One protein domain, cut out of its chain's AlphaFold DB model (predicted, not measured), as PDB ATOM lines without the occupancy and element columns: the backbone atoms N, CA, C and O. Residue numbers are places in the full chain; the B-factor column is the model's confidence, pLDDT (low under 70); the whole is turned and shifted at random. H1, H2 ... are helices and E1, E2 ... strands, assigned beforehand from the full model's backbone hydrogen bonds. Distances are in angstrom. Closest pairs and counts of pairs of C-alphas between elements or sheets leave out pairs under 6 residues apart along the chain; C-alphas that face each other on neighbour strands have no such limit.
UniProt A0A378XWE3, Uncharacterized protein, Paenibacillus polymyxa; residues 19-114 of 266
ATOM      1  N   LEU A  19     145.835 143.179 175.590       76.94
ATOM      2  CA  LEU A  19     146.811 143.319 174.510       76.94
ATOM      3  C   LEU A  19     148.168 142.786 174.947       76.94
ATOM      4  O   LEU A  19     148.457 142.694 176.132       76.94
ATOM      5  N   LYS A  20     149.032 142.447 173.991       81.19
ATOM      6  CA  LYS A  20     150.418 142.084 174.299       81.19
ATOM      7  C   LYS A  20     151.278 143.338 174.379       81.19
ATOM      8  O   LYS A  20     151.220 144.183 173.489       81.19
ATOM      9  N   CYS A  21     152.091 143.438 175.427       82.75
ATOM     10  CA  CYS A  21     153.064 144.511 175.577       82.75
ATOM     11  C   CYS A  21     154.083 144.463 174.440       82.75
ATOM     12  O   CYS A  21     154.749 143.442 174.265       82.75
ATOM     13  N   LEU A  22     154.277 145.580 173.739       81.88
ATOM     14  CA  LEU A  22     155.256 145.661 172.646       81.88
ATOM     15  C   LEU A  22     156.707 145.473 173.117       81.88
ATOM     16  O   LEU A  22     157.549 145.046 172.336       81.88
ATOM     17  N   PHE A  23     157.000 145.757 174.390       83.44
ATOM     18  CA  PHE A  23     158.354 145.646 174.938       83.44
ATOM     19  C   PHE A  23     158.655 144.293 175.582       83.44
ATOM     20  O   PHE A  23     159.732 143.743 175.383       83.44
ATOM     21  N   CYS A  24     157.742 143.762 176.400       82.81
ATOM     22  CA  CYS A  24     158.012 142.549 177.180       82.81
ATOM     23  C   CYS A  24     157.236 141.316 176.708       82.81
ATOM     24  O   CYS A  24     157.405 140.245 177.286       82.81
ATOM     25  N   GLY A  25     156.345 141.461 175.721       79.19
ATOM     26  CA  GLY A  25     155.522 140.377 175.178       79.19
ATOM     27  C   GLY A  25     154.458 139.820 176.131       79.19
ATOM     28  O   GLY A  25     153.675 138.967 175.718       79.19
ATOM     29  N   LYS A  26     154.409 140.286 177.386       82.81
ATOM     30  CA  LYS A  26     153.419 139.859 178.385       82.81
ATOM     31  C   LYS A  26     152.076 140.533 178.153       82.81
ATOM     32  O   LYS A  26     152.020 141.653 177.642       82.81
ATOM     33  N   ASP A  27     151.022 139.874 178.609       80.56
ATOM     34  CA  ASP A  27     149.667 140.396 178.546       80.56
ATOM     35  C   ASP A  27     149.518 141.682 179.382       80.56
ATOM     36  O   ASP A  27     150.068 141.848 180.477       80.56
ATOM     37  N   VAL A  28     148.792 142.631 178.811       78.81
ATOM     38  CA  VAL A  28     148.535 143.975 179.306       78.81
ATOM     39  C   VAL A  28     147.029 144.145 179.348       78.81
ATOM     40  O   VAL A  28     146.364 144.129 178.312       78.81
ATOM     41  N   SER A  29     146.489 144.349 180.543       75.69
ATOM     42  CA  SER A  29     145.124 144.839 180.684       75.69
ATOM     43  C   SER A  29     145.091 146.325 180.329       75.69
ATOM     44  O   SER A  29     145.840 147.120 180.905       75.69
ATOM     45  N   LEU A  30     144.221 146.717 179.395       70.00
ATOM     46  CA  LEU A  30     144.026 148.116 178.997       70.00
ATOM     47  C   LEU A  30     143.269 148.898 180.081       70.00
ATOM     48  O   LEU A  30     142.116 149.286 179.923       70.00
ATOM     49  N   THR A  31     143.928 149.098 181.217       70.56
ATOM     50  CA  THR A  31     143.420 149.844 182.370       70.56
ATOM     51  C   THR A  31     144.300 151.064 182.640       70.56
ATOM     52  O   THR A  31     145.512 151.044 182.403       70.56
ATOM     53  N   THR A  32     143.707 152.119 183.209       63.16
ATOM     54  CA  THR A  32     144.391 153.372 183.594       63.16
ATOM     55  C   THR A  32     145.600 153.161 184.505       63.16
ATOM     56  O   THR A  32     146.527 153.977 184.507       63.16
ATOM     57  N   ASN A  33     145.630 152.075 185.280       72.31
ATOM     58  CA  ASN A  33     146.726 151.792 186.203       72.31
ATOM     59  C   ASN A  33     147.951 151.182 185.515       72.31
ATOM     60  O   ASN A  33     149.066 151.542 185.893       72.31
ATOM     61  N   MET A  34     147.772 150.355 184.482       77.38
ATOM     62  CA  MET A  34     148.868 149.598 183.861       77.38
ATOM     63  C   MET A  34     149.471 150.270 182.625       77.38
ATOM     64  O   MET A  34     150.649 150.036 182.338       77.38
ATOM     65  N   CYS A  35     148.715 151.141 181.949       80.81
ATOM     66  CA  CYS A  35     149.112 151.801 180.701       80.81
ATOM     67  C   CYS A  35     148.858 153.308 180.725       80.81
ATOM     68  O   CYS A  35     148.128 153.819 181.577       80.81
ATOM     69  N   TYR A  36     149.475 154.025 179.787       83.69
ATOM     70  CA  TYR A  36     149.205 155.444 179.554       83.69
ATOM     71  C   TYR A  36     148.201 155.624 178.414       83.69
ATOM     72  O   TYR A  36     148.185 154.841 177.466       83.69
ATOM     73  N   LYS A  37     147.373 156.670 178.508       82.50
ATOM     74  CA  LYS A  37     146.446 157.081 177.448       82.50
ATOM     75  C   LYS A  37     147.196 157.925 176.415       82.50
ATOM     76  O   LYS A  37     147.793 158.942 176.785       82.50
ATOM     77  N   HIS A  38     147.159 157.547 175.142       82.31
ATOM     78  CA  HIS A  38     147.753 158.356 174.071       82.31
ATOM     79  C   HIS A  38     146.734 159.340 173.483       82.31
ATOM     80  O   HIS A  38     145.535 159.223 173.729       82.31
ATOM     81  N   ASN A  39     147.223 160.327 172.735       79.12
ATOM     82  CA  ASN A  39     146.428 161.371 172.072       79.12
ATOM     83  C   ASN A  39     146.383 161.181 170.543       79.12
ATOM     84  O   ASN A  39     146.330 162.134 169.777       79.12
ATOM     85  N   ASN A  40     146.476 159.935 170.078       78.44
ATOM     86  CA  ASN A  40     146.387 159.629 168.647       78.44
ATOM     87  C   ASN A  40     144.919 159.540 168.247       78.44
ATOM     88  O   ASN A  40     144.270 158.529 168.524       78.44
ATOM     89  N   ASP A  41     144.421 160.589 167.602       70.69
ATOM     90  CA  ASP A  41     143.081 160.590 167.028       70.69
ATOM     91  C   ASP A  41     142.968 159.488 165.965       70.69
ATOM     92  O   ASP A  41     143.849 159.305 165.122       70.69
ATOM     93  N   GLY A  42     141.890 158.704 166.034       68.56
ATOM     94  CA  GLY A  42     141.618 157.617 165.089       68.56
ATOM     95  C   GLY A  42     142.306 156.276 165.383       68.56
ATOM     96  O   GLY A  42     142.155 155.349 164.588       68.56
ATOM     97  N   PHE A  43     143.021 156.132 166.507       69.81
ATOM     98  CA  PHE A  43     143.574 154.846 166.944       69.81
ATOM     99  C   PHE A  43     142.811 154.276 168.144       69.81
ATOM    100  O   PHE A  43     142.870 154.816 169.247       69.81
ATOM    101  N   GLU A  44     142.150 153.136 167.936       67.75
ATOM    102  CA  GLU A  44     141.733 152.246 169.021       67.75
ATOM    103  C   GLU A  44     142.826 151.196 169.271       67.75
ATOM    104  O   GLU A  44     143.368 150.635 168.310       67.75
ATOM    105  N   PRO A  45     143.164 150.899 170.539       71.94
ATOM    106  CA  PRO A  45     142.525 151.360 171.777       71.94
ATOM    107  C   PRO A  45     143.079 152.698 172.280       71.94
ATOM    108  O   PRO A  45     144.221 153.017 172.008       71.94
ATOM    109  N   GLU A  46     142.331 153.421 173.125       75.00
ATOM    110  CA  GLU A  46     142.789 154.693 173.729       75.00
ATOM    111  C   GLU A  46     144.093 154.583 174.556       75.00
ATOM    112  O   GLU A  46     144.752 155.584 174.861       75.00
ATOM    113  N   TYR A  47     144.442 153.368 174.986       82.50
ATOM    114  CA  TYR A  47     145.602 153.090 175.824       82.50
ATOM    115  C   TYR A  47     146.737 152.499 175.005       82.50
ATOM    116  O   TYR A  47     146.562 151.538 174.257       82.50
ATOM    117  N   PHE A  48     147.934 153.027 175.236       83.62
ATOM    118  CA  PHE A  48     149.133 152.542 174.580       83.62
ATOM    119  C   PHE A  48     149.502 151.149 175.120       83.62
ATOM    120  O   PHE A  48     149.591 150.989 176.344       83.62
ATOM    121  N   PRO A  49     149.740 150.141 174.257       83.62
ATOM    122  CA  PRO A  49     149.920 148.741 174.651       83.62
ATOM    123  C   PRO A  49     151.331 148.458 175.192       83.62
ATOM    124  O   PRO A  49     152.043 147.569 174.724       83.62
ATOM    125  N   VAL A  50     151.766 149.231 176.186       85.06
ATOM    126  CA  VAL A  50     153.033 149.044 176.900       85.06
ATOM    127  C   VAL A  50     152.809 149.294 178.388       85.06
ATOM    128  O   VAL A  50     152.189 150.287 178.776       85.06
ATOM    129  N   HIS A  51     153.323 148.403 179.242       85.06
ATOM    130  CA  HIS A  51     153.245 148.595 180.693       85.06
ATOM    131  C   HIS A  51     154.034 149.838 181.122       85.06
ATOM    132  O   HIS A  51     155.164 150.043 180.668       85.06
ATOM    133  N   LYS A  52     153.525 150.585 182.108       85.88
ATOM    134  CA  LYS A  52     154.256 151.710 182.731       85.88
ATOM    135  C   LYS A  52     155.658 151.314 183.204       85.88
ATOM    136  O   LYS A  52     156.610 152.055 182.984       85.88
ATOM    137  N   ASN A  53     155.798 150.108 183.756       85.88
ATOM    138  CA  ASN A  53     157.086 149.574 184.205       85.88
ATOM    139  C   ASN A  53     158.068 149.339 183.049       85.88
ATOM    140  O   ASN A  53     159.271 149.481 183.233       85.88
ATOM    141  N   CYS A  54     157.578 148.970 181.861       85.94
ATOM    142  CA  CYS A  54     158.437 148.790 180.691       85.94
ATOM    143  C   CYS A  54     158.939 150.141 180.175       85.94
ATOM    144  O   CYS A  54     160.122 150.269 179.879       85.94
ATOM    145  N   ILE A  55     158.074 151.158 180.160       86.25
ATOM    146  CA  ILE A  55     158.457 152.528 179.791       86.25
ATOM    147  C   ILE A  55     159.488 153.078 180.782       86.25
ATOM    148  O   ILE A  55     160.503 153.627 180.371       86.25
ATOM    149  N   GLN A  56     159.288 152.866 182.085       86.38
ATOM    150  CA  GLN A  56     160.257 153.282 183.100       86.38
ATOM    151  C   GLN A  56     161.612 152.576 182.943       86.38
ATOM    152  O   GLN A  56     162.649 153.222 183.048       86.38
ATOM    153  N   LYS A  57     161.611 151.274 182.630       87.00
ATOM    154  CA  LYS A  57     162.843 150.532 182.317       87.00
ATOM    155  C   LYS A  57     163.544 151.053 181.062       87.00
ATOM    156  O   LYS A  57     164.766 151.086 181.045       87.00
ATOM    157  N   TYR A  58     162.787 151.443 180.037       86.00
ATOM    158  CA  TYR A  58     163.335 152.007 178.804       86.00
ATOM    159  C   TYR A  58     163.983 153.379 179.037       86.00
ATOM    160  O   TYR A  58     165.105 153.612 178.588       86.00
ATOM    161  N   MET A  59     163.311 154.265 179.781       84.62
ATOM    162  CA  MET A  59     163.842 155.594 180.100       84.62
ATOM    163  C   MET A  59     165.122 155.505 180.945       84.62
ATOM    164  O   MET A  59     166.056 156.268 180.716       84.62
ATOM    165  N   GLY A  60     165.213 154.529 181.853       83.56
ATOM    166  CA  GLY A  60     166.387 154.344 182.705       83.56
ATOM    167  C   GLY A  60     166.383 155.293 183.903       83.56
ATOM    168  O   GLY A  60     165.317 155.628 184.431       83.56
ATOM    169  N   ASN A  61     167.565 155.688 184.372       81.25
ATOM    170  CA  ASN A  61     167.692 156.555 185.538       81.25
ATOM    171  C   ASN A  61     167.651 158.031 185.122       81.25
ATOM    172  O   ASN A  61     168.210 158.416 184.099       81.25
ATOM    173  N   SER A  62     167.049 158.886 185.950       74.62
ATOM    174  CA  SER A  62     166.914 160.322 185.659       74.62
ATOM    175  C   SER A  62     168.244 161.083 185.617       74.62
ATOM    176  O   SER A  62     168.272 162.237 185.200       74.62
ATOM    177  N   LYS A  63     169.337 160.447 186.058       74.50
ATOM    178  CA  LYS A  63     170.703 160.986 186.044       74.50
ATOM    179  C   LYS A  63     171.522 160.558 184.821       74.50
ATOM    180  O   LYS A  63     172.653 161.013 184.682       74.50
ATOM    181  N   ASP A  64     170.990 159.679 183.973       77.31
ATOM    182  CA  ASP A  64     171.719 159.178 182.809       77.31
ATOM    183  C   ASP A  64     171.786 160.251 181.709       77.31
ATOM    184  O   ASP A  64     170.803 160.941 181.419       77.31
ATOM    185  N   VAL A  65     172.948 160.370 181.059       72.44
ATOM    186  CA  VAL A  65     173.125 161.231 179.880       72.44
ATOM    187  C   VAL A  65     172.189 160.729 178.771       72.44
ATOM    188  O   VAL A  65     172.207 159.548 178.429       72.44
ATOM    189  N   GLY A  66     171.324 161.608 178.254       79.94
ATOM    190  CA  GLY A  66     170.299 161.264 177.254       79.94
ATOM    191  C   GLY A  66     168.945 160.807 177.821       79.94
ATOM    192  O   GLY A  66     168.082 160.348 177.073       79.94
ATOM    193  N   TYR A  67     168.706 160.923 179.135       83.75
ATOM    194  CA  TYR A  67     167.391 160.628 179.728       83.75
ATOM    195  C   TYR A  67     166.267 161.493 179.131       83.75
ATOM    196  O   TYR A  67     165.171 160.994 178.876       83.75
ATOM    197  N   ILE A  68     166.539 162.775 178.866       83.19
ATOM    198  CA  ILE A  68     165.561 163.708 178.282       83.19
ATOM    199  C   ILE A  68     165.175 163.278 176.864       83.19
ATOM    200  O   ILE A  68     163.988 163.271 176.544       83.19
ATOM    201  N   ASP A  69     166.136 162.841 176.052       86.00
ATOM    202  CA  ASP A  69     165.871 162.383 174.683       86.00
ATOM    203  C   ASP A  69     164.954 161.158 174.685       86.00
ATOM    204  O   ASP A  69     163.943 161.122 173.987       86.00
ATOM    205  N   LYS A  70     165.215 160.201 175.586       87.69
ATOM    206  CA  LYS A  70     164.341 159.035 175.783       87.69
ATOM    207  C   LYS A  70     162.939 159.431 176.248       87.69
ATOM    208  O   LYS A  70     161.959 158.813 175.834       87.69
ATOM    209  N   VAL A  71     162.818 160.442 177.112       87.56
ATOM    210  CA  VAL A  71     161.515 160.984 177.533       87.56
ATOM    211  C   VAL A  71     160.776 161.582 176.337       87.56
ATOM    212  O   VAL A  71     159.590 161.303 176.160       87.56
ATOM    213  N   ILE A  72     161.464 162.357 175.497       87.62
ATOM    214  CA  ILE A  72     160.904 162.947 174.275       87.62
ATOM    215  C   ILE A  72     160.438 161.851 173.310       87.62
ATOM    216  O   ILE A  72     159.330 161.941 172.784       87.62
ATOM    217  N   ASP A  73     161.219 160.789 173.123       87.44
ATOM    218  CA  ASP A  73     160.841 159.657 172.272       87.44
ATOM    219  C   ASP A  73     159.584 158.946 172.786       87.44
ATOM    220  O   ASP A  73     158.675 158.633 172.013       87.44
ATOM    221  N   VAL A  74     159.468 158.744 174.101       88.81
ATOM    222  CA  VAL A  74     158.253 158.175 174.706       88.81
ATOM    223  C   VAL A  74     157.052 159.112 174.523       88.81
ATOM    224  O   VAL A  74     155.955 158.645 174.210       88.81
ATOM    225  N   LEU A  75     157.228 160.426 174.687       88.44
ATOM    226  CA  LEU A  75     156.161 161.408 174.452       88.44
ATOM    227  C   LEU A  75     155.715 161.422 172.987       88.44
ATOM    228  O   LEU A  75     154.513 161.506 172.727       88.44
ATOM    229  N   ARG A  76     156.651 161.236 172.047       87.38
ATOM    230  CA  ARG A  76     156.363 161.067 170.618       87.38
ATOM    231  C   ARG A  76     155.485 159.846 170.369       87.38
ATOM    232  O   ARG A  76     154.491 159.950 169.661       87.38
ATOM    233  N   MET A  77     155.795 158.710 170.997       85.44
ATOM    234  CA  MET A  77     154.978 157.492 170.884       85.44
ATOM    235  C   MET A  77     153.560 157.676 171.451       85.44
ATOM    236  O   MET A  77     152.600 157.118 170.920       85.44
ATOM    237  N   LEU A  78     153.416 158.465 172.520       85.56
ATOM    238  CA  LEU A  78     152.126 158.760 173.158       85.56
ATOM    239  C   LEU A  78     151.369 159.935 172.513       85.56
ATOM    240  O   LEU A  78     150.239 160.221 172.926       85.56
ATOM    241  N   ASN A  79     151.978 160.609 171.535       86.44
ATOM    242  CA  ASN A  79     151.509 161.858 170.937       86.44
ATOM    243  C   ASN A  79     151.138 162.929 171.975       86.44
ATOM    244  O   ASN A  79     150.063 163.528 171.936       86.44
ATOM    245  N   ARG A  80     152.015 163.129 172.959       86.62
ATOM    246  CA  ARG A  80     151.868 164.143 174.011       86.62
ATOM    247  C   ARG A  80     152.898 165.253 173.799       86.62
ATOM    248  O   ARG A  80     154.019 164.929 173.418       86.62
ATOM    249  N   PRO A  81     152.559 166.524 174.063       88.62
ATOM    250  CA  PRO A  81     153.518 167.616 173.944       88.62
ATOM    251  C   PRO A  81     154.639 167.466 174.976       88.62
ATOM    252  O   PRO A  81     154.407 167.007 176.098       88.62
ATOM    253  N   TYR A  82     155.835 167.911 174.615       89.00
ATOM    254  CA  TYR A  82     156.893 168.242 175.558       89.00
ATOM    255  C   TYR A  82     156.829 169.738 175.889       89.00
ATOM    256  O   TYR A  82     156.876 170.579 175.000       89.00
ATOM    257  N   ILE A  83     156.724 170.067 177.173       87.00
ATOM    258  CA  ILE A  83     156.641 171.439 177.692       87.00
ATOM    259  C   ILE A  83     157.707 171.554 178.774       87.00
ATOM    260  O   ILE A  83     157.593 170.922 179.833       87.00
ATOM    261  N   HIS A  84     158.752 172.333 178.505       84.19
ATOM    262  CA  HIS A  84     159.950 172.360 179.344       84.19
ATOM    263  C   HIS A  84     159.668 172.942 180.738       84.19
ATOM    264  O   HIS A  84     160.138 172.417 181.750       84.19
ATOM    265  N   SER A  85     158.828 173.976 180.811       83.38
ATOM    266  CA  SER A  85     158.426 174.616 182.071       83.38
ATOM    267  C   SER A  85     157.674 173.650 183.001       83.38
ATOM    268  O   SER A  85     158.028 173.511 184.174       83.38
ATOM    269  N   SER A  86     156.691 172.913 182.472       85.06
ATOM    270  CA  SER A  86     155.964 171.869 183.207       85.06
ATOM    271  C   SER A  86     156.858 170.687 183.586       85.06
ATOM    272  O   SER A  86     156.669 170.080 184.641       85.06
ATOM    273  N   TRP A  87     157.851 170.348 182.761       86.50
ATOM    274  CA  TRP A  87     158.807 169.288 183.073       86.50
ATOM    275  C   TRP A  87     159.654 169.618 184.311       86.50
ATOM    276  O   TRP A  87     159.733 168.807 185.238       86.50
ATOM    277  N   ILE A  88     160.214 170.832 184.370       83.81
ATOM    278  CA  ILE A  88     161.006 171.313 185.515       83.81
ATOM    279  C   ILE A  88     160.142 171.409 186.776       83.81
ATOM    280  O   ILE A  88     160.553 170.953 187.843       83.81
ATOM    281  N   LYS A  89     158.920 171.942 186.652       86.06
ATOM    282  CA  LYS A  89     157.971 172.075 187.768       86.06
ATOM    283  C   LYS A  89     157.669 170.737 188.456       86.06
ATOM    284  O   LYS A  89     157.455 170.706 189.663       86.06
ATOM    285  N   ASN A  90     157.679 169.635 187.705       83.81
ATOM    286  CA  ASN A  90     157.422 168.287 188.216       83.81
ATOM    287  C   ASN A  90     158.679 167.527 188.663       83.81
ATOM    288  O   ASN A  90     158.637 166.296 188.748       83.81
ATOM    289  N   GLU A  91     159.787 168.222 188.931       83.38
ATOM    290  CA  GLU A  91     161.041 167.610 189.399       83.38
ATOM    291  C   GLU A  91     161.571 166.542 188.422       83.38
ATOM    292  O   GLU A  91     162.116 165.516 188.835       83.38
ATOM    293  N   CYS A  92     161.354 166.731 187.113       80.56
ATOM    294  CA  CYS A  92     161.742 165.775 186.068       80.56
ATOM    295  C   CYS A  92     161.134 164.364 186.242       80.56
ATOM    296  O   CYS A  92     161.682 163.362 185.763       80.56
ATOM    297  N   ASN A  93     159.995 164.253 186.935       84.12
ATOM    298  CA  ASN A  93     159.299 162.988 187.134       84.12
ATOM    299  C   ASN A  93     158.249 162.750 186.040       84.12
ATOM    300  O   ASN A  93     157.197 163.391 186.015       84.12
ATOM    301  N   PHE A  94     158.492 161.745 185.198       85.69
ATOM    302  CA  PHE A  94     157.621 161.405 184.069       85.69
ATOM    303  C   PHE A  94     156.164 161.109 184.462       85.69
ATOM    304  O   PHE A  94     155.229 161.545 183.791       85.69
ATOM    305  N   GLY A  95     155.950 160.400 185.573       84.25
ATOM    306  CA  GLY A  95     154.610 160.030 186.026       84.25
ATOM    307  C   GLY A  95     153.795 161.221 186.535       84.25
ATOM    308  O   GLY A  95     152.595 161.295 186.266       84.25
ATOM    309  N   LYS A  96     154.430 162.156 187.256       84.88
ATOM    310  CA  LYS A  96     153.792 163.414 187.690       84.88
ATOM    311  C   LYS A  96     153.513 164.317 186.486       84.88
ATOM    312  O   LYS A  96     152.400 164.812 186.338       84.88
ATOM    313  N   TYR A  97     154.486 164.417 185.585       87.88
ATOM    314  CA  TYR A  97     154.399 165.212 184.367       87.88
ATOM    315  C   TYR A  97     153.221 164.813 183.467       87.88
ATOM    316  O   TYR A  97     152.395 165.654 183.119       87.88
ATOM    317  N   LEU A  98     153.059 163.519 183.165       85.44
ATOM    318  CA  LEU A  98     151.934 163.046 182.347       85.44
ATOM    319  C   LEU A  98     150.560 163.324 182.976       85.44
ATOM    320  O   LEU A  98     149.580 163.518 182.252       85.44
ATOM    321  N   LYS A  99     150.465 163.342 184.312       84.25
ATOM    322  CA  LYS A  99     149.219 163.702 185.003       84.25
ATOM    323  C   LYS A  99     148.886 165.180 184.814       84.25
ATOM    324  O   LYS A  99     147.726 165.483 184.560       84.25
ATOM    325  N   GLU A 100     149.877 166.071 184.883       84.25
ATOM    326  CA  GLU A 100     149.672 167.505 184.628       84.25
ATOM    327  C   GLU A 100     149.312 167.769 183.158       84.25
ATOM    328  O   GLU A 100     148.398 168.540 182.880       84.25
ATOM    329  N   LEU A 101     149.933 167.056 182.212       81.88
ATOM    330  CA  LEU A 101     149.561 167.139 180.792       81.88
ATOM    331  C   LEU A 101     148.134 166.654 180.501       81.88
ATOM    332  O   LEU A 101     147.529 167.066 179.517       81.88
ATOM    333  N   SER A 102     147.590 165.781 181.347       76.44
ATOM    334  CA  SER A 102     146.221 165.276 181.202       76.44
ATOM    335  C   SER A 102     145.156 166.258 181.721       76.44
ATOM    336  O   SER A 102     143.963 165.967 181.611       76.44
ATOM    337  N   LEU A 103     145.556 167.404 182.293       79.94
ATOM    338  CA  LEU A 103     144.643 168.461 182.737       79.94
ATOM    339  C   LEU A 103     144.059 169.235 181.545       79.94
ATOM    340  O   LEU A 103     144.635 169.278 180.459       79.94
ATOM    341  N   SER A 104     142.894 169.859 181.751       62.91
ATOM    342  CA  SER A 104     142.063 170.452 180.688       62.91
ATOM    343  C   SER A 104     142.789 171.450 179.784       62.91
ATOM    344  O   SER A 104     142.469 171.515 178.603       62.91
ATOM    345  N   GLN A 105     143.778 172.175 180.311       76.06
ATOM    346  CA  GLN A 105     144.535 173.191 179.574       76.06
ATOM    347  C   GLN A 105     145.443 172.598 178.482       76.06
ATOM    348  O   GLN A 105     145.613 173.220 177.442       76.06
ATOM    349  N   ASN A 106     145.967 171.383 178.685       74.94
ATOM    350  CA  ASN A 106     146.943 170.748 177.787       74.94
ATOM    351  C   ASN A 106     146.380 169.512 177.063       74.94
ATOM    352  O   ASN A 106     147.092 168.833 176.326       74.94
ATOM    353  N   LYS A 107     145.093 169.204 177.260       71.44
ATOM    354  CA  LYS A 107     144.461 167.972 176.764       71.44
ATOM    355  C   LYS A 107     144.408 167.892 175.235       71.44
ATOM    356  O   LYS A 107     144.497 166.791 174.692       71.44
ATOM    357  N   THR A 108     144.246 169.033 174.568       78.19
ATOM    358  CA  THR A 108     144.162 169.152 173.103       78.19
ATOM    359  C   THR A 108     145.524 169.248 172.429       78.19
ATOM    360  O   THR A 108     145.594 169.142 171.211       78.19
ATOM    361  N   LEU A 109     146.591 169.455 173.202       82.00
ATOM    362  CA  LEU A 109     147.936 169.570 172.662       82.00
ATOM    363  C   LEU A 109     148.464 168.186 172.265       82.00
ATOM    364  O   LEU A 109     148.219 167.169 172.932       82.00
ATOM    365  N   THR A 110     149.205 168.165 171.169       84.56
ATOM    366  CA  THR A 110     149.826 166.980 170.576       84.56
ATOM    367  C   THR A 110     151.343 167.090 170.644       84.56
ATOM    368  O   THR A 110     151.888 168.109 171.060       84.56
ATOM    369  N   PHE A 111     152.067 166.053 170.221       85.06
ATOM    370  CA  PHE A 111     153.527 166.135 170.160       85.06
ATOM    371  C   PHE A 111     154.022 167.247 169.214       85.06
ATOM    372  O   PHE A 111     155.119 167.763 169.409       85.06
ATOM    373  N   HIS A 112     153.223 167.660 168.225       81.62
ATOM    374  CA  HIS A 112     153.576 168.769 167.331       81.62
ATOM    375  C   HIS A 112     153.655 170.123 168.040       81.62
ATOM    376  O   HIS A 112     154.435 170.973 167.623       81.62
ATOM    377  N   ASP A 113     152.917 170.289 169.136       82.75
ATOM    378  CA  ASP A 113     152.890 171.513 169.942       82.75
ATOM    379  C   ASP A 113     154.016 171.548 170.990       82.75
ATOM    380  O   ASP A 113     154.002 172.359 171.914       82.75
ATOM    381  N   SER A 114     154.978 170.627 170.888       84.19
ATOM    382  CA  SER A 114     156.098 170.541 171.817       84.19
ATOM    383  C   SER A 114     157.037 171.738 171.690       84.19
ATOM    384  O   SER A 114     157.485 172.101 170.602       84.19
TER     385      SER A 114
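This is residues 19 to 114 of the 266 residues of an uncharacterized protein of Paenibacillus polymyxa (UniProt A0A378XWE3). Four short helices sit among loops with little regular structure: H1, H2 and H4 are grouped, H3 adjoins H4 at one end, and E1 lies at the other. The 96 printed residues hold E1, H1, H2, H3, H4 in that order, mostly helix, with 37 residues in named elements. The whole is compact, radius of gyration of the C-alphas 13.0 A, spans 35 by 31 by 20 A.

E1 is residues 27 to 29, 6.7 A, from C-alpha 27 at (149.667, 140.396, 178.546). H1 is 52 to 59, 10.7 A; H2, 67 to 78, 16.7 A; H3, 84 to 89, 8.7 A; H4, 94 to 101, 10.4 A, ending at (149.561, 167.139, 180.792).

E1 is apart from the helices and pairs with no named strand. H1 touches H2 at a steep tilt of 45 degrees, opposite ways; the closest C-alphas, Met 59 and Lys 70, are 5.5 A apart. H3 and H4 only just touch, with 3 pairs of C-alphas within 8 A, closest Trp 87 and Tyr 97, 6.1 A. O i to N i+4 pairs are within hydrogen-bond range throughout H1, H2 and H3, and 3 of 4 in H4.

The printed part has no cut. E1 to H1 is a long link. pLDDT is under 70 at residues 32, 42 to 44 and 104.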